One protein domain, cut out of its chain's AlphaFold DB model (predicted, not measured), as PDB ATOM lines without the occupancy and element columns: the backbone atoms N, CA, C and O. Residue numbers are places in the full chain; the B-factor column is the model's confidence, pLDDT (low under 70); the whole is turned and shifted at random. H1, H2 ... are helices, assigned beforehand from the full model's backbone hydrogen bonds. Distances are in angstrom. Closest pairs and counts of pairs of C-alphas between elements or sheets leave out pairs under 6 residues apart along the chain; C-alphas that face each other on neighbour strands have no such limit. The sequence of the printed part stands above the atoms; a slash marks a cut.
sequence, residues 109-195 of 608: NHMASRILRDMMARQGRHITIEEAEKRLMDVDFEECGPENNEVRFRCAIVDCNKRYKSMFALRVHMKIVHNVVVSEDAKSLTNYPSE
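What this domain is: This is residues 109 to 195 of the 608 residues of an uncharacterized protein of Caenorhabditis elegans (UniProt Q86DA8). With little regular structure, the domain is an elongated body: H1 and H2 pack steeply together at one end, H3 packs on the start of H1, and long loops, residues 138 to 166 and 178 to 195, fill much of the other end. The printed part has 87 residues, with three named helices in the order H1, H2, H3 and no named strand; the class is all helix, with 34 residues in named elements. It is compact, with a radius of gyration of the C-alphas of 13.3 A, and spans 40 by 23 by 20 A.

Where its parts are: H1, residues 109 to 122, begins at C-alpha 109 (-44.320, 49.952, -14.895) and is 19.8 A long. H2, residues 129 to 137, is 12.5 A long. H3, residues 167 to 177, is 15.1 A long and ends at C-alpha 177 (-38.516, 54.422, -3.460).

How they stand to each other: H1 touches H2, the closest C-alphas being those of Ser 113 and Ala 132, 5.3 A apart. Their tilt of 69 degrees, opposite ways, is only just steep. With residues 111 to 115 alone H1 touches H3, at a steep tilt of 62 degrees, opposite ways; the closest C-alphas, of Ala 112 and Val 172, are 6.2 A apart. H2 and H3 are apart. Residues 153 to 154 pair antiparallel with 163 to 164. In H1, H2 and H3 every O i to N i+4 pair is within hydrogen-bond range.

The domain as a whole: The farthest C-alphas, of Thr 128 and Glu 195, are 40.8 A apart. The printed part has no cut; the link from H2 to H3 is long. Residues 149, 151 and 186 to 195 have pLDDT under 70.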
ATOM      1  N   ASN A 109     -43.833  51.296 -14.613       74.51
ATOM      2  CA  ASN A 109     -44.320  49.952 -14.895       74.51
ATOM      3  C   ASN A 109     -43.196  48.924 -15.104       74.51
ATOM      4  O   ASN A 109     -43.298  47.835 -14.564       74.51
ATOM      5  N   HIS A 110     -42.087  49.227 -15.789       82.79
ATOM      6  CA  HIS A 110     -41.065  48.196 -16.049       82.79
ATOM      7  C   HIS A 110     -40.368  47.698 -14.764       82.79
ATOM      8  O   HIS A 110     -40.060  46.510 -14.634       82.79
ATOM      9  N   MET A 111     -40.134  48.578 -13.780       84.00
ATOM     10  CA  MET A 111     -39.623  48.148 -12.469       84.00
ATOM     11  C   MET A 111     -40.682  47.355 -11.704       84.00
ATOM     12  O   MET A 111     -40.386  46.289 -11.163       84.00
ATOM     13  N   ALA A 112     -41.922  47.837 -11.702       84.58
ATOM     14  CA  ALA A 112     -43.032  47.202 -11.007       84.58
ATOM     15  C   ALA A 112     -43.404  45.819 -11.601       84.58
ATOM     16  O   ALA A 112     -43.605  44.878 -10.836       84.58
ATOM     17  N   SER A 113     -43.349  45.622 -12.923       87.66
ATOM     18  CA  SER A 113     -43.525  44.323 -13.596       87.66
ATOM     19  C   SER A 113     -42.417  43.333 -13.234       87.66
ATOM     20  O   SER A 113     -42.679  42.145 -13.027       87.66
ATOM     21  N   ARG A 114     -41.170  43.807 -13.084       89.11
ATOM     22  CA  ARG A 114     -40.061  42.975 -12.585       89.11
ATOM     23  C   ARG A 114     -40.266  42.580 -11.119       89.11
ATOM     24  O   ARG A 114     -39.968  41.445 -10.751       89.11
ATOM     25  N   ILE A 115     -40.795  43.489 -10.297       86.99
ATOM     26  CA  ILE A 115     -41.137  43.232  -8.890       86.99
ATOM     27  C   ILE A 115     -42.286  42.224  -8.777       86.99
ATOM     28  O   ILE A 115     -42.185  41.300  -7.973       86.99
ATOM     29  N   LEU A 116     -43.332  42.355  -9.600       88.74
ATOM     30  CA  LEU A 116     -44.458  41.423  -9.643       88.74
ATOM     31  C   LEU A 116     -44.011  40.010 -10.041       88.74
ATOM     32  O   LEU A 116     -44.436  39.042  -9.416       88.74
ATOM     33  N   ARG A 117     -43.108  39.883 -11.024       90.80
ATOM     34  CA  ARG A 117     -42.568  38.579 -11.445       90.80
ATOM     35  C   ARG A 117     -41.717  37.913 -10.359       90.80
ATOM     36  O   ARG A 117     -41.892  36.727 -10.119       90.80
ATOM     37  N   ASP A 118     -40.856  38.663  -9.663       88.98
ATOM     38  CA  ASP A 118     -40.098  38.181  -8.488       88.98
ATOM     39  C   ASP A 118     -41.039  37.751  -7.343       88.98
ATOM     40  O   ASP A 118     -40.841  36.702  -6.736       88.98
ATOM     41  N   MET A 119     -42.115  38.504  -7.092       87.07
ATOM     42  CA  MET A 119     -43.119  38.156  -6.079       87.07
ATOM     43  C   MET A 119     -43.890  36.873  -6.433       87.07
ATOM     44  O   MET A 119     -44.023  35.984  -5.597       87.07
ATOM     45  N   MET A 120     -44.351  36.740  -7.679       89.48
ATOM     46  CA  MET A 120     -45.102  35.566  -8.146       89.48
ATOM     47  C   MET A 120     -44.215  34.317  -8.250       89.48
ATOM     48  O   MET A 120     -44.642  33.232  -7.855       89.48
ATOM     49  N   ALA A 121     -42.950  34.463  -8.661       90.05
ATOM     50  CA  ALA A 121     -41.985  33.363  -8.682       90.05
ATOM     51  C   ALA A 121     -41.730  32.781  -7.278       90.05
ATOM     52  O   ALA A 121     -41.634  31.564  -7.134       90.05
ATOM     53  N   ARG A 122     -41.703  33.618  -6.227       89.18
ATOM     54  CA  ARG A 122     -41.626  33.161  -4.820       89.18
ATOM     55  C   ARG A 122     -42.863  32.380  -4.377       89.18
ATOM     56  O   ARG A 122     -42.743  31.476  -3.562       89.18
ATOM     57  N   GLN A 123     -44.027  32.685  -4.950       87.78
ATOM     58  CA  GLN A 123     -45.271  31.926  -4.774       87.78
ATOM     59  C   GLN A 123     -45.360  30.698  -5.712       87.78
ATOM     60  O   GLN A 123     -46.429  30.108  -5.865       87.78
ATOM     61  N   GLY A 124     -44.259  30.311  -6.373       91.04
ATOM     62  CA  GLY A 124     -44.200  29.172  -7.295       91.04
ATOM     63  C   GLY A 124     -44.874  29.404  -8.653       91.04
ATOM     64  O   GLY A 124     -45.044  28.456  -9.417       91.04
ATOM     65  N   ARG A 125     -45.270  30.643  -8.979       90.76
ATOM     66  CA  ARG A 125     -45.985  31.000 -10.214       90.76
ATOM     67  C   ARG A 125     -45.083  31.783 -11.163       90.76
ATOM     68  O   ARG A 125     -44.844  32.975 -10.977       90.76
ATOM     69  N   HIS A 126     -44.597  31.120 -12.207       89.72
ATOM     70  CA  HIS A 126     -43.773  31.766 -13.226       89.72
ATOM     71  C   HIS A 126     -44.641  32.470 -14.283       89.72
ATOM     72  O   HIS A 126     -45.023  31.871 -15.285       89.72
ATOM     73  N   ILE A 127     -44.944  33.748 -14.049       91.83
ATOM     74  CA  ILE A 127     -45.748  34.584 -14.958       91.83
ATOM     75  C   ILE A 127     -44.913  35.144 -16.120       91.83
ATOM     76  O   ILE A 127     -43.701  35.352 -15.979       91.83
ATOM     77  N   THR A 128     -45.552  35.428 -17.259       92.17
ATOM     78  CA  THR A 128     -44.866  36.015 -18.430       92.17
ATOM     79  C   THR A 128     -44.557  37.512 -18.237       92.17
ATOM     80  O   THR A 128     -44.756  38.074 -17.152       92.17
ATOM     81  N   ILE A 129     -44.010  38.189 -19.255       87.63
ATOM     82  CA  ILE A 129     -43.815  39.651 -19.189       87.63
ATOM     83  C   ILE A 129     -45.162  40.361 -19.329       87.63
ATOM     84  O   ILE A 129     -45.487  41.243 -18.542       87.63
ATOM     85  N   GLU A 130     -45.960  39.877 -20.267       90.63
ATOM     86  CA  GLU A 130     -47.247  40.390 -20.712       90.63
ATOM     87  C   GLU A 130     -48.330  40.146 -19.648       90.63
ATOM     88  O   GLU A 130     -49.139  41.026 -19.366       90.63
ATOM     89  N   GLU A 131     -48.310  38.985 -18.979       90.91
ATOM     90  CA  GLU A 131     -49.174  38.706 -17.822       90.91
ATOM     91  C   GLU A 131     -48.824  39.604 -16.623       90.91
ATOM     92  O   GLU A 131     -49.720  40.066 -15.912       90.91
ATOM     93  N   ALA A 132     -47.530  39.877 -16.406       89.17
ATOM     94  CA  ALA A 132     -47.090  40.807 -15.372       89.17
ATOM     95  C   ALA A 132     -47.557  42.233 -15.688       89.17
ATOM     96  O   ALA A 132     -48.140  42.874 -14.824       89.17
ATOM     97  N   GLU A 133     -47.348  42.706 -16.918       89.63
ATOM     98  CA  GLU A 133     -47.744  44.047 -17.359       89.63
ATOM     99  C   GLU A 133     -49.264  44.235 -17.350       89.63
ATOM    100  O   GLU A 133     -49.728  45.246 -16.828       89.63
ATOM    101  N   LYS A 134     -50.048  43.241 -17.796       91.04
ATOM    102  CA  LYS A 134     -51.516  43.277 -17.706       91.04
ATOM    103  C   LYS A 134     -51.992  43.421 -16.260       91.04
ATOM    104  O   LYS A 134     -52.710  44.366 -15.952       91.04
ATOM    105  N   ARG A 135     -51.534  42.545 -15.352       87.90
ATOM    106  CA  ARG A 135     -51.865  42.657 -13.918       87.90
ATOM    107  C   ARG A 135     -51.383  43.966 -13.301       87.90
ATOM    108  O   ARG A 135     -51.916  44.373 -12.279       87.90
ATOM    109  N   LEU A 136     -50.367  44.603 -13.879       88.04
ATOM    110  CA  LEU A 136     -49.881  45.900 -13.433       88.04
ATOM    111  C   LEU A 136     -50.785  47.061 -13.864       88.04
ATOM    112  O   LEU A 136     -50.850  48.054 -13.151       88.04
ATOM    113  N   MET A 137     -51.466  46.944 -15.007       86.18
ATOM    114  CA  MET A 137     -52.474  47.911 -15.456       86.18
ATOM    115  C   MET A 137     -53.750  47.839 -14.609       86.18
ATOM    116  O   MET A 137     -54.366  48.870 -14.360       86.18
ATOM    117  N   ASP A 138     -54.099  46.648 -14.113       85.12
ATOM    118  CA  ASP A 138     -55.207  46.442 -13.168       85.12
ATOM    119  C   ASP A 138     -54.887  46.952 -11.739       85.12
ATOM    120  O   ASP A 138     -55.770  47.013 -10.880       85.12
ATOM    121  N   VAL A 139     -53.625  47.303 -11.446       84.89
ATOM    122  CA  VAL A 139     -53.215  47.844 -10.142       84.89
ATOM    123  C   VAL A 139     -53.343  49.361 -10.142       84.89
ATOM    124  O   VAL A 139     -52.551  50.082 -10.742       84.89
ATOM    125  N   ASP A 140     -54.305  49.833  -9.358       81.73
ATOM    126  CA  ASP A 140     -54.438  51.229  -8.957       81.73
ATOM    127  C   ASP A 140     -53.189  51.680  -8.162       81.73
ATOM    128  O   ASP A 140     -52.999  51.331  -6.988       81.73
ATOM    129  N   PHE A 141     -52.302  52.408  -8.849       83.87
ATOM    130  CA  PHE A 141     -51.124  53.079  -8.288       83.87
ATOM    131  C   PHE A 141     -51.387  54.548  -7.934       83.87
ATOM    132  O   PHE A 141     -50.433  55.233  -7.551       83.87
ATOM    133  N   GLU A 142     -52.619  55.054  -8.081       82.38
ATOM    134  CA  GLU A 142     -52.879  56.467  -7.822       82.38
ATOM    135  C   GLU A 142     -52.550  56.820  -6.370       82.38
ATOM    136  O   GLU A 142     -52.843  56.088  -5.415       82.38
ATOM    137  N   GLU A 143     -51.895  57.969  -6.206       79.46
ATOM    138  CA  GLU A 143     -51.573  58.478  -4.888       79.46
ATOM    139  C   GLU A 143     -52.866  58.882  -4.194       79.46
ATOM    140  O   GLU A 143     -53.512  59.874  -4.525       79.46
ATOM    141  N   CYS A 144     -53.232  58.074  -3.210       80.94
ATOM    142  CA  CYS A 144     -54.439  58.220  -2.430       80.94
ATOM    143  C   CYS A 144     -54.448  59.551  -1.658       80.94
ATOM    144  O   CYS A 144     -53.975  59.618  -0.521       80.94
ATOM    145  N   GLY A 145     -55.019  60.590  -2.282       80.22
ATOM    146  CA  GLY A 145     -55.062  61.964  -1.775       80.22
ATOM    147  C   GLY A 145     -55.642  62.089  -0.358       80.22
ATOM    148  O   GLY A 145     -56.461  61.246   0.037       80.22
ATOM    149  N   PRO A 146     -55.215  63.109   0.412       78.33
ATOM    150  CA  PRO A 146     -55.340  63.151   1.872       78.33
ATOM    151  C   PRO A 146     -56.777  63.020   2.388       78.33
ATOM    152  O   PRO A 146     -56.972  62.320   3.381       78.33
ATOM    153  N   GLU A 147     -57.744  63.606   1.674       78.27
ATOM    154  CA  GLU A 147     -59.181  63.671   2.002       78.27
ATOM    155  C   GLU A 147     -59.863  62.315   2.258       78.27
ATOM    156  O   GLU A 147     -60.849  62.230   2.984       78.27
ATOM    157  N   ASN A 148     -59.389  61.244   1.613       74.99
ATOM    158  CA  ASN A 148     -60.065  59.947   1.651       74.99
ATOM    159  C   ASN A 148     -59.470  59.046   2.751       74.99
ATOM    160  O   ASN A 148     -58.304  58.637   2.681       74.99
ATOM    161  N   ASN A 149     -60.303  58.700   3.736       68.66
ATOM    162  CA  ASN A 149     -59.922  57.984   4.964       68.66
ATOM    163  C   ASN A 149     -60.152  56.456   4.916       68.66
ATOM    164  O   ASN A 149     -59.928  55.757   5.901       68.66
ATOM    165  N   GLU A 150     -60.577  55.917   3.771       73.49
ATOM    166  CA  GLU A 150     -60.965  54.511   3.583       73.49
ATOM    167  C   GLU A 150     -59.771  53.527   3.638       73.49
ATOM    168  O   GLU A 150     -59.162  53.220   2.616       73.49
ATOM    169  N   VAL A 151     -59.426  53.057   4.847       63.94
ATOM    170  CA  VAL A 151     -58.517  51.923   5.169       63.94
ATOM    171  C   VAL A 151     -57.298  51.801   4.236       63.94
ATOM    172  O   VAL A 151     -57.138  50.845   3.477       63.94
ATOM    173  N   ARG A 152     -56.414  52.805   4.282       80.66
ATOM    174  CA  ARG A 152     -55.309  52.957   3.320       80.66
ATOM    175  C   ARG A 152     -53.960  52.527   3.872       80.66
ATOM    176  O   ARG A 152     -53.540  52.974   4.938       80.66
ATOM    177  N   PHE A 153     -53.222  51.771   3.068       90.81
ATOM    178  CA  PHE A 153     -51.866  51.335   3.384       90.81
ATOM    179  C   PHE A 153     -50.897  52.514   3.214       90.81
ATOM    180  O   PHE A 153     -50.601  52.940   2.094       90.81
ATOM    181  N   ARG A 154     -50.439  53.086   4.334       93.00
ATOM    182  CA  ARG A 154     -49.461  54.189   4.366       93.00
ATOM    183  C   ARG A 154     -48.031  53.644   4.332       93.00
ATOM    184  O   ARG A 154     -47.774  52.562   4.857       93.00
ATOM    185  N   CYS A 155     -47.090  54.395   3.767       95.09
ATOM    186  CA  CYS A 155     -45.674  54.087   3.943       95.09
ATOM    187  C   CYS A 155     -45.240  54.374   5.390       95.09
ATOM    188  O   CYS A 155     -45.494  55.453   5.916       95.09
ATOM    189  N   ALA A 156     -44.576  53.407   6.030       92.76
ATOM    190  CA  ALA A 156     -44.070  53.531   7.402       92.76
ATOM    191  C   ALA A 156     -42.670  54.176   7.487       92.76
ATOM    192  O   ALA A 156     -42.079  54.252   8.563       92.76
ATOM    193  N   ILE A 157     -42.104  54.607   6.355       94.71
ATOM    194  CA  ILE A 157     -40.815  55.300   6.324       94.71
ATOM    195  C   ILE A 157     -41.040  56.774   6.661       94.71
ATOM    196  O   ILE A 157     -41.847  57.446   6.018       94.71
ATOM    197  N   VAL A 158     -40.301  57.271   7.658       90.67
ATOM    198  CA  VAL A 158     -40.281  58.690   8.047       90.67
ATOM    199  C   VAL A 158     -40.045  59.568   6.809       90.67
ATOM    200  O   VAL A 158     -39.308  59.185   5.902       90.67
ATOM    201  N   ASP A 159     -40.721  60.715   6.763       91.79
ATOM    202  CA  ASP A 159     -40.804  61.647   5.625       91.79
ATOM    203  C   ASP A 159     -41.593  61.143   4.391       91.79
ATOM    204  O   ASP A 159     -41.797  61.907   3.445       91.79
ATOM    205  N   CYS A 160     -42.116  59.906   4.381       93.79
ATOM    206  CA  CYS A 160     -42.888  59.373   3.253       93.79
ATOM    207  C   CYS A 160     -44.402  59.302   3.508       93.79
ATOM    208  O   CYS A 160     -44.963  58.264   3.846       93.79
ATOM    209  N   ASN A 161     -45.109  60.396   3.222       90.64
ATOM    210  CA  ASN A 161     -46.569  60.476   3.379       90.64
ATOM    211  C   ASN A 161     -47.395  59.737   2.295       90.64
ATOM    212  O   ASN A 161     -48.609  59.932   2.216       90.64
ATOM    213  N   LYS A 162     -46.777  58.897   1.451       93.32
ATOM    214  CA  LYS A 162     -47.481  58.181   0.373       93.32
ATOM    215  C   LYS A 162     -48.467  57.159   0.947       93.32
ATOM    216  O   LYS A 162     -48.113  56.330   1.789       93.32
ATOM    217  N   ARG A 163     -49.710  57.213   0.462       92.50
ATOM    218  CA  ARG A 163     -50.797  56.279   0.789       92.50
ATOM    219  C   ARG A 163     -51.190  55.498  -0.462       92.50
ATOM    220  O   ARG A 163     -51.204  56.066  -1.553       92.50
ATOM    221  N   TYR A 164     -51.568  54.236  -0.288       92.58
ATOM    222  CA  TYR A 164     -51.981  53.349  -1.372       92.58
ATOM    223  C   TYR A 164     -53.261  52.587  -1.033       92.58
ATOM    224  O   TYR A 164     -53.467  52.146   0.100       92.58
ATOM    225  N   LYS A 165     -54.093  52.384  -2.056       89.95
ATOM    226  CA  LYS A 165     -55.347  51.618  -1.993       89.95
ATOM    227  C   LYS A 165     -55.118  50.109  -1.869       89.95
ATOM    228  O   LYS A 165     -55.987  49.387  -1.399       89.95
ATOM    229  N   SER A 166     -53.940  49.619  -2.268       90.63
ATOM    230  CA  SER A 166     -53.574  48.203  -2.178       90.63
ATOM    231  C   SER A 166     -52.225  47.975  -1.491       90.63
ATOM    232  O   SER A 166     -51.253  48.709  -1.695       90.63
ATOM    233  N   MET A 167     -52.137  46.874  -0.737       90.09
ATOM    234  CA  MET A 167     -50.880  46.366  -0.172       90.09
ATOM    235  C   MET A 167     -49.823  46.062  -1.236       90.09
ATOM    236  O   MET A 167     -48.631  46.082  -0.941       90.09
ATOM    237  N   PHE A 168     -50.229  45.747  -2.467       91.25
ATOM    238  CA  PHE A 168     -49.282  45.508  -3.551       91.25
ATOM    239  C   PHE A 168     -48.643  46.816  -4.033       91.25
ATOM    240  O   PHE A 168     -47.417  46.879  -4.124       91.25
ATOM    241  N   ALA A 169     -49.428  47.879  -4.240       91.53
ATOM    242  CA  ALA A 169     -48.894  49.192  -4.596       91.53
ATOM    243  C   ALA A 169     -47.964  49.749  -3.498       91.53
ATOM    244  O   ALA A 169     -46.871  50.215  -3.824       91.53
ATOM    245  N   LEU A 170     -48.300  49.581  -2.207       93.75
ATOM    246  CA  LEU A 170     -47.377  49.925  -1.113       93.75
ATOM    247  C   LEU A 170     -46.077  49.099  -1.161       93.75
ATOM    248  O   LEU A 170     -44.988  49.657  -1.024       93.75
ATOM    249  N   ARG A 171     -46.154  47.780  -1.390       93.06
ATOM    250  CA  ARG A 171     -44.962  46.916  -1.497       93.06
ATOM    251  C   ARG A 171     -44.065  47.290  -2.678       93.06
ATOM    252  O   ARG A 171     -42.842  47.305  -2.535       93.06
ATOM    253  N   VAL A 172     -44.652  47.632  -3.825       92.53
ATOM    254  CA  VAL A 172     -43.923  48.156  -4.991       92.53
ATOM    255  C   VAL A 172     -43.279  49.503  -4.658       92.53
ATOM    256  O   VAL A 172     -42.088  49.676  -4.911       92.53
ATOM    257  N   HIS A 173     -44.013  50.423  -4.028       93.71
ATOM    258  CA  HIS A 173     -43.493  51.716  -3.583       93.71
ATOM    259  C   HIS A 173     -42.298  51.568  -2.631       93.71
ATOM    260  O   HIS A 173     -41.234  52.121  -2.906       93.71
ATOM    261  N   MET A 174     -42.416  50.778  -1.557       94.23
ATOM    262  CA  MET A 174     -41.326  50.600  -0.587       94.23
ATOM    263  C   MET A 174     -40.082  49.971  -1.226       94.23
ATOM    264  O   MET A 174     -38.961  50.380  -0.917       94.23
ATOM    265  N   LYS A 175     -40.261  49.064  -2.195       93.58
ATOM    266  CA  LYS A 175     -39.159  48.434  -2.932       93.58
ATOM    267  C   LYS A 175     -38.522  49.338  -3.997       93.58
ATOM    268  O   LYS A 175     -37.331  49.193  -4.247       93.58
ATOM    269  N   ILE A 176     -39.266  50.269  -4.605       91.83
ATOM    270  CA  ILE A 176     -38.736  51.218  -5.607       91.83
ATOM    271  C   ILE A 176     -38.136  52.470  -4.952       91.83
ATOM    272  O   ILE A 176     -37.032  52.871  -5.308       91.83
ATOM    273  N   VAL A 177     -38.855  53.098  -4.018       94.14
ATOM    274  CA  VAL A 177     -38.516  54.422  -3.460       94.14
ATOM    275  C   VAL A 177     -37.583  54.313  -2.254       94.14
ATOM    276  O   VAL A 177     -36.666  55.117  -2.114       94.14
ATOM    277  N   HIS A 178     -37.782  53.304  -1.404       94.20
ATOM    278  CA  HIS A 178     -36.999  53.119  -0.175       94.20
ATOM    279  C   HIS A 178     -36.020  51.938  -0.242       94.20
ATOM    280  O   HIS A 178     -35.208  51.770   0.665       94.20
ATOM    281  N   ASN A 179     -36.075  51.131  -1.310       92.14
ATOM    282  CA  ASN A 179     -35.328  49.878  -1.461       92.14
ATOM    283  C   ASN A 179     -35.561  48.874  -0.302       92.14
ATOM    284  O   ASN A 179     -34.706  48.044  -0.001       92.14
ATOM    285  N   VAL A 180     -36.732  48.948   0.346       91.15
ATOM    286  CA  VAL A 180     -37.149  48.070   1.450       91.15
ATOM    287  C   VAL A 180     -38.049  46.962   0.908       91.15
ATOM    288  O   VAL A 180     -39.050  47.224   0.242       91.15
ATOM    289  N   VAL A 181     -37.716  45.708   1.218       88.63
ATOM    290  CA  VAL A 181     -38.556  44.546   0.898       88.63
ATOM    291  C   VAL A 181     -39.429  44.221   2.107       88.63
ATOM    292  O   VAL A 181     -38.924  43.806   3.144       88.63
ATOM    293  N   VAL A 182     -40.742  44.392   1.961       85.87
ATOM    294  CA  VAL A 182     -41.731  44.020   2.983       85.87
ATOM    295  C   VAL A 182     -42.168  42.570   2.753       85.87
ATOM    296  O   VAL A 182     -42.692  42.248   1.683       85.87
ATOM    297  N   SER A 183     -41.952  41.702   3.744       83.58
ATOM    298  CA  SER A 183     -42.444  40.315   3.753       83.58
ATOM    299  C   SER A 183     -43.975  40.267   3.777       83.58
ATOM    300  O   SER A 183     -44.611  41.158   4.336       83.58
ATOM    301  N   GLU A 184     -44.590  39.222   3.214       78.89
ATOM    302  CA  GLU A 184     -46.063  39.119   3.172       78.89
ATOM    303  C   GLU A 184     -46.686  38.990   4.576       78.89
ATOM    304  O   GLU A 184     -47.797  39.461   4.813       78.89
ATOM    305  N   ASP A 185     -45.930  38.442   5.529       78.40
ATOM    306  CA  ASP A 185     -46.315  38.282   6.935       78.40
ATOM    307  C   ASP A 185     -46.212  39.577   7.759       78.40
ATOM    308  O   ASP A 185     -46.747  39.650   8.866       78.40
ATOM    309  N   ALA A 186     -45.562  40.624   7.233       69.21
ATOM    310  CA  ALA A 186     -45.251  41.868   7.949       69.21
ATOM    311  C   ALA A 186     -46.454  42.828   8.081       69.21
ATOM    312  O   ALA A 186     -46.328  44.041   7.917       69.21
ATOM    313  N   LYS A 187     -47.627  42.280   8.425       66.18
ATOM    314  CA  LYS A 187     -48.890  43.003   8.668       66.18
ATOM    315  C   LYS A 187     -48.741  44.130   9.702       66.18
ATOM    316  O   LYS A 187     -49.467  45.116   9.641       66.18
ATOM    317  N   SER A 188     -47.783  44.003  10.621       61.35
ATOM    318  CA  SER A 188     -47.431  45.007  11.632       61.35
ATOM    319  C   SER A 188     -46.837  46.302  11.065       61.35
ATOM    320  O   SER A 188     -46.964  47.339  11.705       61.35
ATOM    321  N   LEU A 189     -46.220  46.281   9.877       59.59
ATOM    322  CA  LEU A 189     -45.631  47.478   9.253       59.59
ATOM    323  C   LEU A 189     -46.629  48.295   8.422       59.59
ATOM    324  O   LEU A 189     -46.289  49.382   7.963       59.59
ATOM    325  N   THR A 190     -47.833  47.772   8.180       62.37
ATOM    326  CA  THR A 190     -48.769  48.337   7.190       62.37
ATOM    327  C   THR A 190     -50.188  48.538   7.715       62.37
ATOM    328  O   THR A 190     -51.025  49.060   6.983       62.37
ATOM    329  N   ASN A 191     -50.475  48.114   8.948       58.78
ATOM    330  CA  ASN A 191     -51.814  48.124   9.535       58.78
ATOM    331  C   ASN A 191     -51.864  48.994  10.802       58.78
ATOM    332  O   ASN A 191     -52.026  48.489  11.913       58.78
ATOM    333  N   TYR A 192     -51.705  50.307  10.626       58.08
ATOM    334  CA  TYR A 192     -52.089  51.277  11.653       58.08
ATOM    335  C   TYR A 192     -53.622  51.405  11.673       58.08
ATOM    336  O   TYR A 192     -54.212  51.557  10.598       58.08
ATOM    337  N   PRO A 193     -54.287  51.381  12.845       52.34
ATOM    338  CA  PRO A 193     -55.691  51.775  12.930       52.34
ATOM    339  C   PRO A 193     -55.837  53.245  12.502       52.34
ATOM    340  O   PRO A 193     -54.943  54.051  12.762       52.34
ATOM    341  N   SER A 194     -56.945  53.609  11.843       54.83
ATOM    342  CA  SER A 194     -57.188  55.024  11.514       54.83
ATOM    343  C   SER A 194     -57.363  55.812  12.807       54.83
ATOM    344  O   SER A 194     -58.145  55.415  13.671       54.83
ATOM    345  N   GLU A 195     -56.627  56.912  12.944       57.80
ATOM    346  CA  GLU A 195     -56.427  57.601  14.228       57.80
ATOM    347  C   GLU A 195     -57.690  58.317  14.750       57.80
ATOM    348  O   GLU A 195     -57.751  58.710  15.912       57.80
TER     349      GLU A 195